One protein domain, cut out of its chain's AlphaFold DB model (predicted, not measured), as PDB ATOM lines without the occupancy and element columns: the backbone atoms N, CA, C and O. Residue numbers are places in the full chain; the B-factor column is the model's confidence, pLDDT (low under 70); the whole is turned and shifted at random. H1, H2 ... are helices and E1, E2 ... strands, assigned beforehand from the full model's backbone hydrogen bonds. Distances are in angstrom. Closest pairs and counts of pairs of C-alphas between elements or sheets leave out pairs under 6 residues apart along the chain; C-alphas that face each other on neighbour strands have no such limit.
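Overview. This is residues 202 to 328 of the 337 residues of an uncharacterized protein of candidate division SR1 bacterium (UniProt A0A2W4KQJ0). With little regular structure, the domain is one strongly twisted antiparallel sheet through the middle, E1 E5 E2 E3 E4, with H1 over one face, H4 on the opposite face and loops around. Named elements, in the order H1 H2 E1 H3 E2 E3 E4 H4 E5, mixed in class, hold 49 of 127 printed residues. It is compact, with a radius of gyration of the C-alphas of 13.2 A, spanning 38 by 33 by 27 A.

Arrangement. E2, residues 267 to 272, E3, 282 to 286, and E4, 292 to 295, form two hairpins and a meander, each strand the antiparallel neighbour of the one before; N 268 and O 284, and N 293 and O 285, are 2.8 A apart, within hydrogen-bond range. E5, residues 321 to 327, is the antiparallel neighbour of E2, with N 269 and O 325 within hydrogen-bond range at 2.8 A, and of E1, residues 234 to 236, with N 235 and O 326 within hydrogen-bond range at 3.0 A. E1, H3, residues 256 to 261, and E2 form a split strand-helix-strand unit, two strands running the same way with E5 between them, its crossover right-handed. H1, residues 202 to 210, runs along the strands, at 0 degrees to E3 on the local plane, height over the sheet 8.9 A; the closest C-alphas of H1 and E3 are those of Ala 205 and Ala 282, 4.9 A. H4, residues 312 to 316, has a height of 7.0 A; its closest C-alpha pair with E4 is Leu 312 and Phe 293, 4.8 A. H3 and H2, residues 221 to 224, only graze the sheet. H1, H3 and H4 have every O i to N i+4 pair within hydrogen-bond range; H2 is too short for one.

Along the chain. H1 begins at C-alpha 202 (-42.451, -77.350, -98.729) and is 12.7 A long; E5, 16.7 A, ends at C-alpha 327 (-54.631, -72.069, -88.200).

Size, cuts and confidence. The C-alphas of Ala 241 and Gly 303 are farthest apart, 38.8 A. The printed part has no cut; the links E1 to H3 and E4 to H4 are long. The model's pLDDT is under 70 at residues 217 to 219 and 227 to 244.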
ATOM      1  N   ALA A 202     -41.803 -78.645 -98.912       78.94
ATOM      2  CA  ALA A 202     -42.451 -77.350 -98.729       78.94
ATOM      3  C   ALA A 202     -43.452 -76.978 -99.841       78.94
ATOM      4  O   ALA A 202     -44.431 -76.294 -99.551       78.94
ATOM      5  N   ALA A 203     -43.252 -77.462-101.074       75.19
ATOM      6  CA  ALA A 203     -44.204 -77.291-102.171       75.19
ATOM      7  C   ALA A 203     -45.392 -78.254-102.026       75.19
ATOM      8  O   ALA A 203     -46.535 -77.827-102.119       75.19
ATOM      9  N   THR A 204     -45.142 -79.534-101.720       81.56
ATOM     10  CA  THR A 204     -46.217 -80.495-101.406       81.56
ATOM     11  C   THR A 204     -47.061 -80.023-100.220       81.56
ATOM     12  O   THR A 204     -48.280 -80.044-100.314       81.56
ATOM     13  N   ALA A 205     -46.441 -79.514 -99.151       85.06
ATOM     14  CA  ALA A 205     -47.146 -78.946 -98.005       85.06
ATOM     15  C   ALA A 205     -48.018 -77.737 -98.391       85.06
ATOM     16  O   ALA A 205     -49.135 -77.627 -97.904       85.06
ATOM     17  N   LYS A 206     -47.560 -76.865 -99.304       82.75
ATOM     18  CA  LYS A 206     -48.388 -75.766 -99.827       82.75
ATOM     19  C   LYS A 206     -49.647 -76.289-100.526       82.75
ATOM     20  O   LYS A 206     -50.734 -75.828-100.204       82.75
ATOM     21  N   PHE A 207     -49.523 -77.271-101.420       78.81
ATOM     22  CA  PHE A 207     -50.693 -77.840-102.104       78.81
ATOM     23  C   PHE A 207     -51.617 -78.611-101.148       78.81
ATOM     24  O   PHE A 207     -52.823 -78.429-101.208       78.81
ATOM     25  N   ASN A 208     -51.061 -79.377-100.203       83.56
ATOM     26  CA  ASN A 208     -51.835 -80.033 -99.141       83.56
ATOM     27  C   ASN A 208     -52.623 -79.024 -98.285       83.56
ATOM     28  O   ASN A 208     -53.674 -79.363 -97.757       83.56
ATOM     29  N   ALA A 209     -52.124 -77.795 -98.120       81.94
ATOM     30  CA  ALA A 209     -52.801 -76.748 -97.360       81.94
ATOM     31  C   ALA A 209     -53.938 -76.064 -98.141       81.94
ATOM     32  O   ALA A 209     -54.915 -75.623 -97.534       81.94
ATOM     33  N   MET A 210     -53.850 -76.031 -99.476       77.62
ATOM     34  CA  MET A 210     -54.905 -75.505-100.351       77.62
ATOM     35  C   MET A 210     -56.194 -76.328-100.266       77.62
ATOM     36  O   MET A 210     -57.276 -75.751-100.333       77.62
ATOM     37  N   ASP A 211     -56.096 -77.641-100.030       76.62
ATOM     38  CA  ASP A 211     -57.255 -78.505 -99.759       76.62
ATOM     39  C   ASP A 211     -58.003 -78.119 -98.459       76.62
ATOM     40  O   ASP A 211     -59.167 -78.473 -98.297       76.62
ATOM     41  N   PHE A 212     -57.379 -77.316 -97.584       74.31
ATOM     42  CA  PHE A 212     -57.995 -76.685 -96.409       74.31
ATOM     43  C   PHE A 212     -58.180 -75.163 -96.566       74.31
ATOM     44  O   PHE A 212     -58.330 -74.456 -95.569       74.31
ATOM     45  N   GLY A 213     -58.115 -74.618 -97.784       71.00
ATOM     46  CA  GLY A 213     -58.278 -73.181 -98.041       71.00
ATOM     47  C   GLY A 213     -57.156 -72.282 -97.497       71.00
ATOM     48  O   GLY A 213     -57.360 -71.078 -97.366       71.00
ATOM     49  N   LEU A 214     -55.981 -72.833 -97.169       72.81
ATOM     50  CA  LEU A 214     -54.829 -72.065 -96.678       72.81
ATOM     51  C   LEU A 214     -53.781 -71.866 -97.780       72.81
ATOM     52  O   LEU A 214     -53.214 -72.838 -98.284       72.81
ATOM     53  N   ASP A 215     -53.431 -70.612 -98.086       73.81
ATOM     54  CA  ASP A 215     -52.272 -70.320 -98.936       73.81
ATOM     55  C   ASP A 215     -50.981 -70.232 -98.110       73.81
ATOM     56  O   ASP A 215     -50.564 -69.175 -97.635       73.81
ATOM     57  N   LEU A 216     -50.327 -71.376 -97.912       75.50
ATOM     58  CA  LEU A 216     -49.055 -71.417 -97.192       75.50
ATOM     59  C   LEU A 216     -47.900 -70.808 -98.015       75.50
ATOM     60  O   LEU A 216     -47.822 -71.020 -99.230       75.50
ATOM     61  N   PRO A 217     -46.929 -70.123 -97.376       69.56
ATOM     62  CA  PRO A 217     -45.826 -69.463 -98.069       69.56
ATOM     63  C   PRO A 217     -44.984 -70.439 -98.895       69.56
ATOM     64  O   PRO A 217     -44.665 -71.545 -98.450       69.56
ATOM     65  N   SER A 218     -44.616 -70.009-100.101       64.06
ATOM     66  CA  SER A 218     -43.721 -70.740-101.004       64.06
ATOM     67  C   SER A 218     -42.257 -70.646-100.554       64.06
ATOM     68  O   SER A 218     -41.889 -69.784 -99.761       64.06
ATOM     69  N   GLY A 219     -41.399 -71.511-101.101       68.19
ATOM     70  CA  GLY A 219     -39.964 -71.547-100.803       68.19
ATOM     71  C   GLY A 219     -39.529 -72.889-100.221       68.19
ATOM     72  O   GLY A 219     -40.231 -73.892-100.354       68.19
ATOM     73  N   ASN A 220     -38.356 -72.925 -99.588       77.94
ATOM     74  CA  ASN A 220     -37.943 -74.092 -98.806       77.94
ATOM     75  C   ASN A 220     -38.594 -74.080 -97.409       77.94
ATOM     76  O   ASN A 220     -39.136 -73.067 -96.971       77.94
ATOM     77  N   ALA A 221     -38.527 -75.206 -96.696       79.00
ATOM     78  CA  ALA A 221     -39.197 -75.362 -95.407       79.00
ATOM     79  C   ALA A 221     -38.656 -74.419 -94.322       79.00
ATOM     80  O   ALA A 221     -39.393 -74.043 -93.420       79.00
ATOM     81  N   TYR A 222     -37.383 -74.026 -94.377       76.06
ATOM     82  CA  TYR A 222     -36.832 -73.102 -93.389       76.06
ATOM     83  C   TYR A 222     -37.334 -71.670 -93.603       76.06
ATOM     84  O   TYR A 222     -37.788 -71.041 -92.648       76.06
ATOM     85  N   ASP A 223     -37.293 -71.174 -94.839       74.88
ATOM     86  CA  ASP A 223     -37.698 -69.799 -95.150       74.88
ATOM     87  C   ASP A 223     -39.217 -69.613 -95.064       74.88
ATOM     88  O   ASP A 223     -39.673 -68.631 -94.480       74.88
ATOM     89  N   ALA A 224     -40.000 -70.604 -95.506       72.75
ATOM     90  CA  ALA A 224     -41.449 -70.621 -95.305       72.75
ATOM     91  C   ALA A 224     -41.828 -70.516 -93.814       72.75
ATOM     92  O   ALA A 224     -42.773 -69.814 -93.468       72.75
ATOM     93  N   GLY A 225     -41.034 -71.123 -92.922       72.44
ATOM     94  CA  GLY A 225     -41.241 -71.042 -91.477       72.44
ATOM     95  C   GLY A 225     -41.008 -69.659 -90.862       72.44
ATOM     96  O   GLY A 225     -41.403 -69.449 -89.719       72.44
ATOM     97  N   LYS A 226     -40.365 -68.712 -91.547       71.38
ATOM     98  CA  LYS A 226     -40.171 -67.342 -91.026       71.38
ATOM     99  C   LYS A 226     -41.371 -66.442 -91.325       71.38
ATOM    100  O   LYS A 226     -41.613 -65.458 -90.628       71.38
ATOM    101  N   ILE A 227     -42.132 -66.796 -92.355       65.00
ATOM    102  CA  ILE A 227     -43.285 -66.040 -92.827       65.00
ATOM    103  C   ILE A 227     -44.501 -66.418 -91.973       65.00
ATOM    104  O   ILE A 227     -44.753 -67.592 -91.702       65.00
ATOM    105  N   VAL A 228     -45.246 -65.407 -91.526       61.47
ATOM    106  CA  VAL A 228     -46.591 -65.582 -90.962       61.47
ATOM    107  C   VAL A 228     -47.553 -65.362 -92.127       61.47
ATOM    108  O   VAL A 228     -47.478 -64.288 -92.719       61.47
ATOM    109  N   PRO A 229     -48.384 -66.344 -92.513       56.19
ATOM    110  CA  PRO A 229     -49.388 -66.133 -93.547       56.19
ATOM    111  C   PRO A 229     -50.518 -65.246 -93.020       56.19
ATOM    112  O   PRO A 229     -50.879 -65.338 -91.841       56.19
ATOM    113  N   ASP A 230     -51.133 -64.472 -93.909       47.66
ATOM    114  CA  ASP A 230     -52.399 -63.804 -93.617       47.66
ATOM    115  C   ASP A 230     -53.477 -64.866 -93.352       47.66
ATOM    116  O   ASP A 230     -53.774 -65.708 -94.200       47.66
ATOM    117  N   SER A 231     -54.030 -64.881 -92.139       50.66
ATOM    118  CA  SER A 231     -55.035 -65.864 -91.717       50.66
ATOM    119  C   SER A 231     -55.991 -65.272 -90.682       50.66
ATOM    120  O   SER A 231     -55.613 -64.392 -89.909       50.66
ATOM    121  N   LEU A 232     -57.233 -65.773 -90.640       44.66
ATOM    122  CA  LEU A 232     -58.253 -65.313 -89.683       44.66
ATOM    123  C   LEU A 232     -57.872 -65.564 -88.213       44.66
ATOM    124  O   LEU A 232     -58.364 -64.868 -87.325       44.66
ATOM    125  N   ALA A 233     -57.012 -66.550 -87.955       51.34
ATOM    126  CA  ALA A 233     -56.384 -66.781 -86.663       51.34
ATOM    127  C   ALA A 233     -55.049 -67.515 -86.856       51.34
ATOM    128  O   ALA A 233     -54.988 -68.527 -87.556       51.34
ATOM    129  N   TYR A 234     -54.008 -67.030 -86.177       56.94
ATOM    130  CA  TYR A 234     -52.664 -67.604 -86.175       56.94
ATOM    131  C   TYR A 234     -52.195 -67.834 -84.738       56.94
ATOM    132  O   TYR A 234     -52.201 -66.914 -83.917       56.94
ATOM    133  N   GLN A 235     -51.742 -69.049 -84.437       60.38
ATOM    134  CA  GLN A 235     -51.047 -69.376 -83.190       60.38
ATOM    135  C   GLN A 235     -49.743 -70.116 -83.513       60.38
ATOM    136  O   GLN A 235     -49.651 -70.836 -84.502       60.38
ATOM    137  N   THR A 236     -48.706 -69.955 -82.694       62.03
ATOM    138  CA  THR A 236     -47.403 -70.606 -82.909       62.03
ATOM    139  C   THR A 236     -46.890 -71.218 -81.616       62.03
ATOM    140  O   THR A 236     -47.068 -70.652 -80.540       62.03
ATOM    141  N   THR A 237     -46.245 -72.383 -81.707       60.28
ATOM    142  CA  THR A 237     -45.613 -73.025 -80.543       60.28
ATOM    143  C   THR A 237     -44.248 -72.447 -80.186       60.28
ATOM    144  O   THR A 237     -43.688 -72.816 -79.154       60.28
ATOM    145  N   LEU A 238     -43.699 -71.540 -81.001       60.31
ATOM    146  CA  LEU A 238     -42.425 -70.891 -80.706       60.31
ATOM    147  C   LEU A 238     -42.613 -69.525 -80.029       60.31
ATOM    148  O   LEU A 238     -43.365 -68.692 -80.534       60.31
ATOM    149  N   PRO A 239     -41.842 -69.222 -78.966       55.88
ATOM    150  CA  PRO A 239     -41.635 -67.847 -78.528       55.88
ATOM    151  C   PRO A 239     -41.102 -66.996 -79.687       55.88
ATOM    152  O   PRO A 239     -40.287 -67.483 -80.475       55.88
ATOM    153  N   ALA A 240     -41.484 -65.717 -79.755       59.59
ATOM    154  CA  ALA A 240     -41.098 -64.814 -80.846       59.59
ATOM    155  C   ALA A 240     -39.579 -64.819 -81.131       59.59
ATOM    156  O   ALA A 240     -39.170 -64.901 -82.285       59.59
ATOM    157  N   ALA A 241     -38.745 -64.870 -80.086       55.50
ATOM    158  CA  ALA A 241     -37.282 -64.942 -80.184       55.50
ATOM    159  C   ALA A 241     -36.721 -66.195 -80.900       55.50
ATOM    160  O   ALA A 241     -35.544 -66.224 -81.251       55.50
ATOM    161  N   LYS A 242     -37.530 -67.244 -81.112       64.81
ATOM    162  CA  LYS A 242     -37.153 -68.452 -81.867       64.81
ATOM    163  C   LYS A 242     -37.775 -68.512 -83.266       64.81
ATOM    164  O   LYS A 242     -37.468 -69.446 -84.004       64.81
ATOM    165  N   LYS A 243     -38.626 -67.547 -83.645       65.25
ATOM    166  CA  LYS A 243     -39.378 -67.549 -84.911       65.25
ATOM    167  C   LYS A 243     -38.465 -67.724 -86.127       65.25
ATOM    168  O   LYS A 243     -38.734 -68.595 -86.953       65.25
ATOM    169  N   ASP A 244     -37.370 -66.971 -86.187       69.19
ATOM    170  CA  ASP A 244     -36.465 -66.955 -87.344       69.19
ATOM    171  C   ASP A 244     -35.354 -68.011 -87.286       69.19
ATOM    172  O   ASP A 244     -34.612 -68.193 -88.252       69.19
ATOM    173  N   LEU A 245     -35.244 -68.736 -86.169       71.50
ATOM    174  CA  LEU A 245     -34.237 -69.772 -85.979       71.50
ATOM    175  C   LEU A 245     -34.650 -71.086 -86.653       71.50
ATOM    176  O   LEU A 245     -35.823 -71.467 -86.696       71.50
ATOM    177  N   ARG A 246     -33.656 -71.817 -87.162       74.50
ATOM    178  CA  ARG A 246     -33.879 -73.120 -87.793       74.50
ATOM    179  C   ARG A 246     -34.205 -74.187 -86.734       74.50
ATOM    180  O   ARG A 246     -33.451 -74.295 -85.766       74.50
ATOM    181  N   PRO A 247     -35.235 -75.033 -86.950       74.62
ATOM    182  CA  PRO A 247     -35.463 -76.251 -86.175       74.62
ATOM    183  C   PRO A 247     -34.181 -77.069 -85.985       74.62
ATOM    184  O   PRO A 247     -33.505 -77.411 -86.960       74.62
ATOM    185  N   SER A 248     -33.854 -77.380 -84.732       74.00
ATOM    186  CA  SER A 248     -32.579 -77.981 -84.334       74.00
ATOM    187  C   SER A 248     -32.795 -79.113 -83.333       74.00
ATOM    188  O   SER A 248     -33.706 -79.060 -82.515       74.00
ATOM    189  N   THR A 249     -31.935 -80.133 -83.360       77.81
ATOM    190  CA  THR A 249     -32.051 -81.329 -82.501       77.81
ATOM    191  C   THR A 249     -31.753 -81.079 -81.026       77.81
ATOM    192  O   THR A 249     -31.976 -81.967 -80.213       77.81
ATOM    193  N   ASN A 250     -31.229 -79.901 -80.677       83.19
ATOM    194  CA  ASN A 250     -31.080 -79.454 -79.291       83.19
ATOM    195  C   ASN A 250     -32.313 -78.692 -78.770       83.19
ATOM    196  O   ASN A 250     -32.273 -78.170 -77.659       83.19
ATOM    197  N   TRP A 251     -33.374 -78.566 -79.569       83.56
ATOM    198  CA  TRP A 251     -34.664 -78.080 -79.093       83.56
ATOM    199  C   TRP A 251     -35.487 -79.255 -78.573       83.56
ATOM    200  O   TRP A 251     -35.388 -80.375 -79.076       83.56
ATOM    201  N   GLU A 252     -36.329 -78.984 -77.585       86.31
ATOM    202  CA  GLU A 252     -37.371 -79.915 -77.176       86.31
ATOM    203  C   GLU A 252     -38.366 -80.105 -78.330       86.31
ATOM    204  O   GLU A 252     -38.769 -79.139 -78.986       86.31
ATOM    205  N   ALA A 253     -38.713 -81.358 -78.623       87.88
ATOM    206  CA  ALA A 253     -39.750 -81.659 -79.596       87.88
ATOM    207  C   ALA A 253     -41.122 -81.335 -78.994       87.88
ATOM    208  O   ALA A 253     -41.370 -81.596 -77.819       87.88
ATOM    209  N   LEU A 254     -42.024 -80.802 -79.813       88.69
ATOM    210  CA  LEU A 254     -43.427 -80.652 -79.448       88.69
ATOM    211  C   LEU A 254     -44.002 -82.031 -79.104       88.69
ATOM    212  O   LEU A 254     -43.657 -83.019 -79.755       88.69
ATOM    213  N   SER A 255     -44.893 -82.088 -78.119       89.50
ATOM    214  CA  SER A 255     -45.652 -83.291 -77.774       89.50
ATOM    215  C   SER A 255     -47.045 -83.268 -78.420       89.50
ATOM    216  O   SER A 255     -47.483 -82.228 -78.920       89.50
ATOM    217  N   LEU A 256     -47.758 -84.399 -78.425       89.44
ATOM    218  CA  LEU A 256     -49.126 -84.457 -78.962       89.44
ATOM    219  C   LEU A 256     -50.098 -83.634 -78.101       89.44
ATOM    220  O   LEU A 256     -50.982 -82.957 -78.623       89.44
ATOM    221  N   GLU A 257     -49.888 -83.626 -76.785       87.12
ATOM    222  CA  GLU A 257     -50.614 -82.786 -75.832       87.12
ATOM    223  C   GLU A 257     -50.484 -81.315 -76.232       87.12
ATOM    224  O   GLU A 257     -51.484 -80.601 -76.255       87.12
ATOM    225  N   LYS A 258     -49.295 -80.881 -76.678       86.12
ATOM    226  CA  LYS A 258     -49.088 -79.497 -77.113       86.12
ATOM    227  C   LYS A 258     -49.872 -79.118 -78.372       86.12
ATOM    228  O   LYS A 258     -50.253 -77.960 -78.501       86.12
ATOM    229  N   PHE A 259     -50.150 -80.063 -79.272       86.31
ATOM    230  CA  PHE A 259     -51.081 -79.845 -80.392       86.31
ATOM    231  C   PHE A 259     -52.539 -79.791 -79.915       86.31
ATOM    232  O   PHE A 259     -53.337 -79.024 -80.450       86.31
ATOM    233  N   ASN A 260     -52.891 -80.574 -78.894       84.62
ATOM    234  CA  ASN A 260     -54.245 -80.623 -78.343       84.62
ATOM    235  C   ASN A 260     -54.600 -79.427 -77.444       84.62
ATOM    236  O   ASN A 260     -55.772 -79.058 -77.380       84.62
ATOM    237  N   GLU A 261     -53.611 -78.797 -76.802       82.88
ATOM    238  CA  GLU A 261     -53.762 -77.558 -76.025       82.88
ATOM    239  C   GLU A 261     -54.205 -76.356 -76.873       82.88
ATOM    240  O   GLU A 261     -54.868 -75.455 -76.352       82.88
ATOM    241  N   VAL A 262     -53.840 -76.311 -78.162       76.00
ATOM    242  CA  VAL A 262     -54.192 -75.190 -79.043       76.00
ATOM    243  C   VAL A 262     -55.676 -75.290 -79.407       76.00
ATOM    244  O   VAL A 262     -56.115 -76.206 -80.106       76.00
ATOM    245  N   LYS A 263     -56.472 -74.345 -78.897       74.25
ATOM    246  CA  LYS A 263     -57.925 -74.288 -79.109       74.25
ATOM    247  C   LYS A 263     -58.286 -73.444 -80.329       74.25
ATOM    248  O   LYS A 263     -57.566 -72.509 -80.676       74.25
ATOM    249  N   GLY A 264     -59.426 -73.771 -80.942       70.38
ATOM    250  CA  GLY A 264     -59.970 -73.053 -82.099       70.38
ATOM    251  C   GLY A 264     -59.221 -73.293 -83.413       70.38
ATOM    252  O   GLY A 264     -59.433 -72.549 -84.362       70.38
ATOM    253  N   VAL A 265     -58.350 -74.304 -83.487       79.81
ATOM    254  CA  VAL A 265     -57.551 -74.637 -84.678       79.81
ATOM    255  C   VAL A 265     -57.784 -76.086 -85.106       79.81
ATOM    256  O   VAL A 265     -57.967 -76.972 -84.268       79.81
ATOM    257  N   ASN A 266     -57.759 -76.312 -86.416       80.94
ATOM    258  CA  ASN A 266     -57.959 -77.613 -87.061       80.94
ATOM    259  C   ASN A 266     -56.913 -77.915 -88.148       80.94
ATOM    260  O   ASN A 266     -56.888 -79.032 -88.654       80.94
ATOM    261  N   VAL A 267     -56.025 -76.973 -88.483       87.81
ATOM    262  CA  VAL A 267     -54.908 -77.192 -89.415       87.81
ATOM    263  C   VAL A 267     -53.620 -76.641 -88.810       87.81
ATOM    264  O   VAL A 267     -53.630 -75.635 -88.099       87.81
ATOM    265  N   ALA A 268     -52.498 -77.298 -89.082       90.38
ATOM    266  CA  ALA A 268     -51.183 -76.878 -88.634       90.38
ATOM    267  C   ALA A 268     -50.109 -77.113 -89.707       90.38
ATOM    268  O   ALA A 268     -49.996 -78.183 -90.295       90.38
ATOM    269  N   ASP A 269     -49.279 -76.106 -89.932       90.62
ATOM    270  CA  ASP A 269     -48.077 -76.171 -90.753       90.62
ATOM    271  C   ASP A 269     -46.906 -76.582 -89.857       90.62
ATOM    272  O   ASP A 269     -46.490 -75.828 -88.969       90.62
ATOM    273  N   ILE A 270     -46.419 -77.808 -90.048       91.88
ATOM    274  CA  ILE A 270     -45.438 -78.443 -89.168       91.88
ATOM    275  C   ILE A 270     -44.056 -78.474 -89.815       91.88
ATOM    276  O   ILE A 270     -43.909 -78.716 -91.014       91.88
ATOM    277  N   TYR A 271     -43.024 -78.301 -88.987       89.31
ATOM    278  CA  TYR A 271     -41.619 -78.279 -89.399       89.31
ATOM    279  C   TYR A 271     -40.830 -79.368 -88.652       89.31
ATOM    280  O   TYR A 271     -40.267 -79.115 -87.575       89.31
ATOM    281  N   PRO A 272     -40.815 -80.608 -89.177       89.06
ATOM    282  CA  PRO A 272     -40.130 -81.732 -88.555       89.06
ATOM    283  C   PRO A 272     -38.613 -81.680 -88.744       89.06
ATOM    284  O   PRO A 272     -38.076 -80.945 -89.578       89.06
ATOM    285  N   TYR A 273     -37.904 -82.510 -87.979       85.06
ATOM    286  CA  TYR A 273     -36.460 -82.659 -88.104       85.06
ATOM    287  C   TYR A 273     -36.023 -82.990 -89.540       85.06
ATOM    288  O   TYR A 273     -36.543 -83.911 -90.174       85.06
ATOM    289  N   SER A 274     -34.985 -82.296 -90.018       83.25
ATOM    290  CA  SER A 274     -34.362 -82.570 -91.309       83.25
ATOM    291  C   SER A 274     -32.859 -82.331 -91.302       83.25
ATOM    292  O   SER A 274     -32.378 -81.252 -90.938       83.25
ATOM    293  N   LYS A 275     -32.120 -83.318 -91.818       79.56
ATOM    294  CA  LYS A 275     -30.696 -83.187 -92.164       79.56
ATOM    295  C   LYS A 275     -30.476 -82.279 -93.386       79.56
ATOM    296  O   LYS A 275     -29.381 -81.753 -93.557       79.56
ATOM    297  N   SER A 276     -31.498 -82.065 -94.223       79.25
ATOM    298  CA  SER A 276     -31.406 -81.187 -95.397       79.25
ATOM    299  C   SER A 276     -31.222 -79.729 -94.985       79.25
ATOM    300  O   SER A 276     -31.946 -79.235 -94.119       79.25
ATOM    301  N   LYS A 277     -30.320 -78.997 -95.655       76.12
ATOM    302  CA  LYS A 277     -30.164 -77.541 -95.462       76.12
ATOM    303  C   LYS A 277     -31.441 -76.743 -95.768       76.12
ATOM    304  O   LYS A 277     -31.592 -75.641 -95.261       76.12
ATOM    305  N   TYR A 278     -32.357 -77.333 -96.536       76.31
ATOM    306  CA  TYR A 278     -33.652 -76.769 -96.919       76.31
ATOM    307  C   TYR A 278     -34.785 -77.058 -95.913       76.31
ATOM    308  O   TYR A 278     -35.904 -76.603 -96.126       76.31
ATOM    309  N   GLY A 279     -34.516 -77.811 -94.835       85.00
ATOM    310  CA  GLY A 279     -35.503 -78.201 -93.820       85.00
ATOM    311  C   GLY A 279     -36.387 -79.394 -94.218       85.00
ATOM    312  O   GLY A 279     -36.054 -80.156 -95.130       85.00
ATOM    313  N   HIS A 280     -37.481 -79.592 -93.482       88.75
ATOM    314  CA  HIS A 280     -38.620 -80.438 -93.863       88.75
ATOM    315  C   HIS A 280     -39.913 -79.773 -93.379       88.75
ATOM    316  O   HIS A 280     -39.882 -79.050 -92.383       88.75
ATOM    317  N   ARG A 281     -41.013 -79.973 -94.107       89.62
ATOM    318  CA  ARG A 281     -42.319 -79.348 -93.856       89.62
ATOM    319  C   ARG A 281     -43.428 -80.300 -94.275       89.62
ATOM    320  O   ARG A 281     -43.280 -80.984 -95.286       89.62
ATOM    321  N   ALA A 282     -44.521 -80.303 -93.528       93.25
ATOM    322  CA  ALA A 282     -45.738 -81.036 -93.844       93.25
ATOM    323  C   ALA A 282     -46.961 -80.275 -93.315       93.25
ATOM    324  O   ALA A 282     -46.818 -79.315 -92.557       93.25
ATOM    325  N   VAL A 283     -48.158 -80.713 -93.702       93.31
ATOM    326  CA  VAL A 283     -49.417 -80.209 -93.137       93.31
ATOM    327  C   VAL A 283     -49.966 -81.258 -92.191       93.31
ATOM    328  O   VAL A 283     -50.024 -82.435 -92.546       93.31
ATOM    329  N   ALA A 284     -50.371 -80.838 -91.001       94.94
ATOM    330  CA  ALA A 284     -51.200 -81.613 -90.101       94.94
ATOM    331  C   ALA A 284     -52.618 -81.030 -90.069       94.94
ATOM    332  O   ALA A 284     -52.796 -79.821 -90.203       94.94
ATOM    333  N   PHE A 285     -53.623 -81.874 -89.877       91.56
ATOM    334  CA  PHE A 285     -55.020 -81.465 -89.749       91.56
ATOM    335  C   PHE A 285     -55.725 -82.285 -88.671       91.56
ATOM    336  O   PHE A 285     -55.227 -83.336 -88.266       91.56
ATOM    337  N   ARG A 286     -56.868 -81.794 -88.201       88.19
ATOM    338  CA  ARG A 286     -57.665 -82.411 -87.144       88.19
ATOM    339  C   ARG A 286     -58.918 -83.068 -87.720       88.19
ATOM    340  O   ARG A 286     -59.596 -82.449 -88.540       88.19
ATOM    341  N   ASP A 287     -59.217 -84.299 -87.318       84.31
ATOM    342  CA  ASP A 287     -60.461 -84.977 -87.695       84.31
ATOM    343  C   ASP A 287     -61.662 -84.495 -86.862       84.31
ATOM    344  O   ASP A 287     -61.533 -83.635 -85.982       84.31
ATOM    345  N   GLN A 288     -62.849 -85.019 -87.179       79.75
ATOM    346  CA  GLN A 288     -64.115 -84.675 -86.518       79.75
ATOM    347  C   GLN A 288     -64.131 -85.084 -85.034       79.75
ATOM    348  O   GLN A 288     -64.795 -84.446 -84.219       79.75
ATOM    349  N   GLU A 289     -63.354 -86.103 -84.682       80.94
ATOM    350  CA  GLU A 289     -63.144 -86.649 -83.347       80.94
ATOM    351  C   GLU A 289     -62.057 -85.902 -82.542       80.94
ATOM    352  O   GLU A 289     -61.861 -86.173 -81.353       80.94
ATOM    353  N   GLY A 290     -61.356 -84.942 -83.153       80.19
ATOM    354  CA  GLY A 290     -60.312 -84.135 -82.524       80.19
ATOM    355  C   GLY A 290     -58.900 -84.739 -82.567       80.19
ATOM    356  O   GLY A 290     -57.978 -84.142 -81.997       80.19
ATOM    357  N   GLN A 291     -58.704 -85.878 -83.234       88.81
ATOM    358  CA  GLN A 291     -57.405 -86.503 -83.484       88.81
ATOM    359  C   GLN A 291     -56.644 -85.767 -84.590       88.81
ATOM    360  O   GLN A 291     -57.233 -85.178 -85.491       88.81
ATOM    361  N   TRP A 292     -55.313 -85.806 -84.544       92.44
ATOM    362  CA  TRP A 292     -54.469 -85.153 -85.544       92.44
ATOM    363  C   TRP A 292     -53.881 -86.152 -86.544       92.44
ATOM    364  O   TRP A 292     -53.327 -87.183 -86.154       92.44
ATOM    365  N   PHE A 293     -53.912 -85.788 -87.823       94.88
ATOM    366  CA  PHE A 293     -53.317 -86.506 -88.950       94.88
ATOM    367  C   PHE A 293     -52.300 -85.629 -89.682       94.88
ATOM    368  O   PHE A 293     -52.311 -84.410 -89.539       94.88
ATOM    369  N   VAL A 294     -51.413 -86.241 -90.469       96.44
ATOM    370  CA  VAL A 294     -50.337 -85.588 -91.227       96.44
ATOM    371  C   VAL A 294     -50.371 -86.009 -92.693       96.44
ATOM    372  O   VAL A 294     -50.367 -87.201 -93.005       96.44
ATOM    373  N   LEU A 295     -50.314 -85.018 -93.581       94.12
ATOM    374  CA  LEU A 295     -50.124 -85.159 -95.021       94.12
ATOM    375  C   LEU A 295     -48.649 -84.934 -95.375       94.12
ATOM    376  O   LEU A 295     -48.184 -83.799 -95.527       94.12
ATOM    377  N   ASP A 296     -47.909 -86.036 -95.488       92.94
ATOM    378  CA  ASP A 296     -46.486 -86.053 -95.834       92.94
ATOM    379  C   ASP A 296     -46.124 -87.331 -96.612       92.94
ATOM    380  O   ASP A 296     -45.987 -88.397 -95.998       92.94
ATOM    381  N   PRO A 297     -45.908 -87.264 -97.937       88.31
ATOM    382  CA  PRO A 297     -45.605 -88.436 -98.749       88.31
ATOM    383  C   PRO A 297     -44.128 -88.840 -98.721       88.31
ATOM    384  O   PRO A 297     -43.748 -89.852 -99.306       88.31
ATOM    385  N   TYR A 298     -43.278 -88.083 -98.025       87.25
ATOM    386  CA  TYR A 298     -41.843 -88.351 -97.924       87.25
ATOM    387  C   TYR A 298     -41.488 -89.201 -96.701       87.25
ATOM    388  O   TYR A 298     -40.382 -89.745 -96.618       87.25
ATOM    389  N   VAL A 299     -42.415 -89.327 -95.750       88.69
ATOM    390  CA  VAL A 299     -42.243 -90.093 -94.514       88.69
ATOM    391  C   VAL A 299     -43.154 -91.313 -94.554       88.69
ATOM    392  O   VAL A 299     -44.381 -91.213 -94.606       88.69
ATOM    393  N   LYS A 300     -42.528 -92.491 -94.541       90.25
ATOM    394  CA  LYS A 300     -43.222 -93.779 -94.498       90.25
ATOM    395  C   LYS A 300     -43.553 -94.143 -93.054       90.25
ATOM    396  O   LYS A 300     -42.672 -94.088 -92.196       90.25
ATOM    397  N   ILE A 301     -44.790 -94.565 -92.819       89.38
ATOM    398  CA  ILE A 301     -45.242 -95.170 -91.563       89.38
ATOM    399  C   ILE A 301     -45.733 -96.576 -91.891       89.38
ATOM    400  O   ILE A 301     -46.354 -96.795 -92.926       89.38
ATOM    401  N   LYS A 302     -45.417 -97.558 -91.043       89.12
ATOM    402  CA  LYS A 302     -45.847 -98.942 -91.266       89.12
ATOM    403  C   LYS A 302     -47.379 -99.020 -91.225       89.12
ATOM    404  O   LYS A 302     -47.966 -98.635 -90.219       89.12
ATOM    405  N   GLY A 303     -47.984 -99.573 -92.276       87.56
ATOM    406  CA  GLY A 303     -49.438 -99.745 -92.383       87.56
ATOM    407  C   GLY A 303     -50.194 -98.552 -92.975       87.56
ATOM    408  O   GLY A 303     -51.414 -98.582 -92.946       87.56
ATOM    409  N   PHE A 304     -49.486 -97.545 -93.497       88.06
ATOM    410  CA  PHE A 304     -50.063 -96.410 -94.223       88.06
ATOM    411  C   PHE A 304     -49.323 -96.228 -95.543       88.06
ATOM    412  O   PHE A 304     -48.084 -96.259 -95.574       88.06
ATOM    413  N   GLU A 305     -50.064 -95.997 -96.619       85.75
ATOM    414  CA  GLU A 305     -49.486 -95.661 -97.908       85.75
ATOM    415  C   GLU A 305     -48.855 -94.266 -97.913       85.75
ATOM    416  O   GLU A 305     -48.974 -93.459 -96.986       85.75
ATOM    417  N   SER A 306     -48.088 -93.981 -98.968       84.06
ATOM    418  CA  SER A 306     -47.320 -92.734 -99.014       84.06
ATOM    419  C   SER A 306     -48.235 -91.507 -99.009       84.06
ATOM    420  O   SER A 306     -47.959 -90.577 -98.258       84.06
ATOM    421  N   ASN A 307     -49.342 -91.519 -99.750       86.44
ATOM    422  CA  ASN A 307     -50.238 -90.363 -99.846       86.44
ATOM    423  C   ASN A 307     -51.345 -90.338 -98.773       86.44
ATOM    424  O   ASN A 307     -51.996 -89.312 -98.613       86.44
ATOM    425  N   GLU A 308     -51.554 -91.414 -98.016       87.56
ATOM    426  CA  GLU A 308     -52.613 -91.465 -96.998       87.56
ATOM    427  C   GLU A 308     -52.321 -90.540 -95.798       87.56
ATOM    428  O   GLU A 308     -51.154 -90.386 -95.401       87.56
ATOM    429  N   PRO A 309     -53.359 -89.960 -95.164       91.81
ATOM    430  CA  PRO A 309     -53.217 -89.262 -93.894       91.81
ATOM    431  C   PRO A 309     -52.706 -90.187 -92.793       91.81
ATOM    432  O   PRO A 309     -53.246 -91.261 -92.533       91.81
ATOM    433  N   LYS A 310     -51.663 -89.738 -92.102       94.56
ATOM    434  CA  LYS A 310     -50.968 -90.520 -91.075       94.56
ATOM    435  C   LYS A 310     -51.268 -89.983 -89.682       94.56
ATOM    436  O   LYS A 310     -51.086 -88.783 -89.496       94.56
ATOM    437  N   PRO A 311     -51.627 -90.810 -88.685       95.38
ATOM    438  CA  PRO A 311     -51.802 -90.344 -87.311       95.38
ATOM    439  C   PRO A 311     -50.569 -89.578 -86.818       95.38
ATOM    440  O   PRO A 311     -49.444 -90.085 -86.883       95.38
ATOM    441  N   LEU A 312     -50.773 -88.358 -86.315       94.88
ATOM    442  CA  LEU A 312     -49.701 -87.453 -85.896       94.88
ATOM    443  C   LEU A 312     -48.815 -88.094 -84.816       94.88
ATOM    444  O   LEU A 312     -47.594 -87.982 -84.873       94.88
ATOM    445  N   GLU A 313     -49.403 -88.850 -83.890       93.44
ATOM    446  CA  GLU A 313     -48.664 -89.591 -82.861       93.44
ATOM    447  C   GLU A 313     -47.667 -90.601 -83.465       93.44
ATOM    448  O   GLU A 313     -46.505 -90.675 -83.059       93.44
ATOM    449  N   ALA A 314     -48.100 -91.364 -84.477       93.38
ATOM    450  CA  ALA A 314     -47.250 -92.318 -85.187       93.38
ATOM    451  C   ALA A 314     -46.172 -91.602 -86.016       93.38
ATOM    452  O   ALA A 314     -45.031 -92.066 -86.090       93.38
ATOM    453  N   TYR A 315     -46.514 -90.450 -86.598       94.75
ATOM    454  CA  TYR A 315     -45.588 -89.605 -87.342       94.75
ATOM    455  C   TYR A 315     -44.466 -89.062 -86.446       94.75
ATOM    456  O   TYR A 315     -43.284 -89.218 -86.764       94.75
ATOM    457  N   MET A 316     -44.813 -88.490 -85.289       93.12
ATOM    458  CA  MET A 316     -43.870 -87.852 -84.361       93.12
ATOM    459  C   MET A 316     -42.836 -88.834 -83.795       93.12
ATOM    460  O   MET A 316     -41.675 -88.465 -83.622       93.12
ATOM    461  N   LYS A 317     -43.214 -90.109 -83.613       90.88
ATOM    462  CA  LYS A 317     -42.302 -91.206 -83.228       90.88
ATOM    463  C   LYS A 317     -41.187 -91.467 -84.256       90.88
ATOM    464  O   LYS A 317     -40.130 -91.974 -83.893       90.88
ATOM    465  N   ILE A 318     -41.399 -91.121 -85.530       90.81
ATOM    466  CA  ILE A 318     -40.435 -91.305 -86.636       90.81
ATOM    467  C   ILE A 318     -39.766 -89.972 -87.026       90.81
ATOM    468  O   ILE A 318     -38.625 -89.949 -87.511       90.81
ATOM    469  N   ARG A 319     -40.470 -88.850 -86.845       89.94
ATOM    470  CA  ARG A 319     -40.042 -87.493 -87.206       89.94
ATOM    471  C   ARG A 319     -40.441 -86.496 -86.111       89.94
ATOM    472  O   ARG A 319     -41.536 -85.941 -86.172       89.94
ATOM    473  N   PRO A 320     -39.541 -86.217 -85.150       90.88
ATOM    474  CA  PRO A 320     -39.761 -85.185 -84.143       90.88
ATOM    475  C   PRO A 320     -40.083 -83.833 -84.786       90.88
ATOM    476  O   PRO A 320     -39.419 -83.424 -85.744       90.88
ATOM    477  N   ILE A 321     -41.092 -83.143 -84.256       91.06
ATOM    478  CA  ILE A 321     -41.529 -81.820 -84.714       91.06
ATOM    479  C   ILE A 321     -41.040 -80.786 -83.706       91.06
ATOM    480  O   ILE A 321     -41.352 -80.896 -82.528       91.06
ATOM    481  N   TYR A 322     -40.292 -79.775 -84.153       85.56
ATOM    482  CA  TYR A 322     -39.727 -78.744 -83.262       85.56
ATOM    483  C   TYR A 322     -40.416 -77.380 -83.385       85.56
ATOM    484  O   TYR A 322     -40.147 -76.472 -82.601       85.56
ATOM    485  N   LYS A 323     -41.266 -77.207 -84.399       86.12
ATOM    486  CA  LYS A 323     -41.962 -75.958 -84.708       86.12
ATOM    487  C   LYS A 323     -43.262 -76.273 -85.438       86.12
ATOM    488  O   LYS A 323     -43.281 -77.142 -86.310       86.12
ATOM    489  N   SER A 324     -44.324 -75.562 -85.080       87.56
ATOM    490  CA  SER A 324     -45.623 -75.647 -85.740       87.56
ATOM    491  C   SER A 324     -46.329 -74.292 -85.698       87.56
ATOM    492  O   SER A 324     -46.252 -73.575 -84.695       87.56
ATOM    493  N   HIS A 325     -46.994 -73.945 -86.795       85.81
ATOM    494  CA  HIS A 325     -47.912 -72.813 -86.901       85.81
ATOM    495  C   HIS A 325     -49.329 -73.368 -87.054       85.81
ATOM    496  O   HIS A 325     -49.539 -74.268 -87.858       85.81
ATOM    497  N   PHE A 326     -50.287 -72.850 -86.298       83.00
ATOM    498  CA  PHE A 326     -51.651 -73.362 -86.214       83.00
ATOM    499  C   PHE A 326     -52.638 -72.342 -86.764       83.00
ATOM    500  O   PHE A 326     -52.508 -71.144 -86.498       83.00
ATOM    501  N   TYR A 327     -53.641 -72.850 -87.474       79.44
ATOM    502  CA  TYR A 327     -54.631 -72.069 -88.200       79.44
ATOM    503  C   TYR A 327     -56.035 -72.616 -87.950       79.44
ATOM    504  O   TYR A 327     -56.248 -73.823 -87.785       79.44
ATOM    505  N   THR A 328     -57.007 -71.712 -87.977       75.44
ATOM    506  CA  THR A 328     -58.417 -72.060 -88.147       75.44
ATOM    507  C   THR A 328     -58.735 -72.061 -89.637       75.44
ATOM    508  O   THR A 328     -58.526 -71.052 -90.307       75.44
TER     509      THR A 328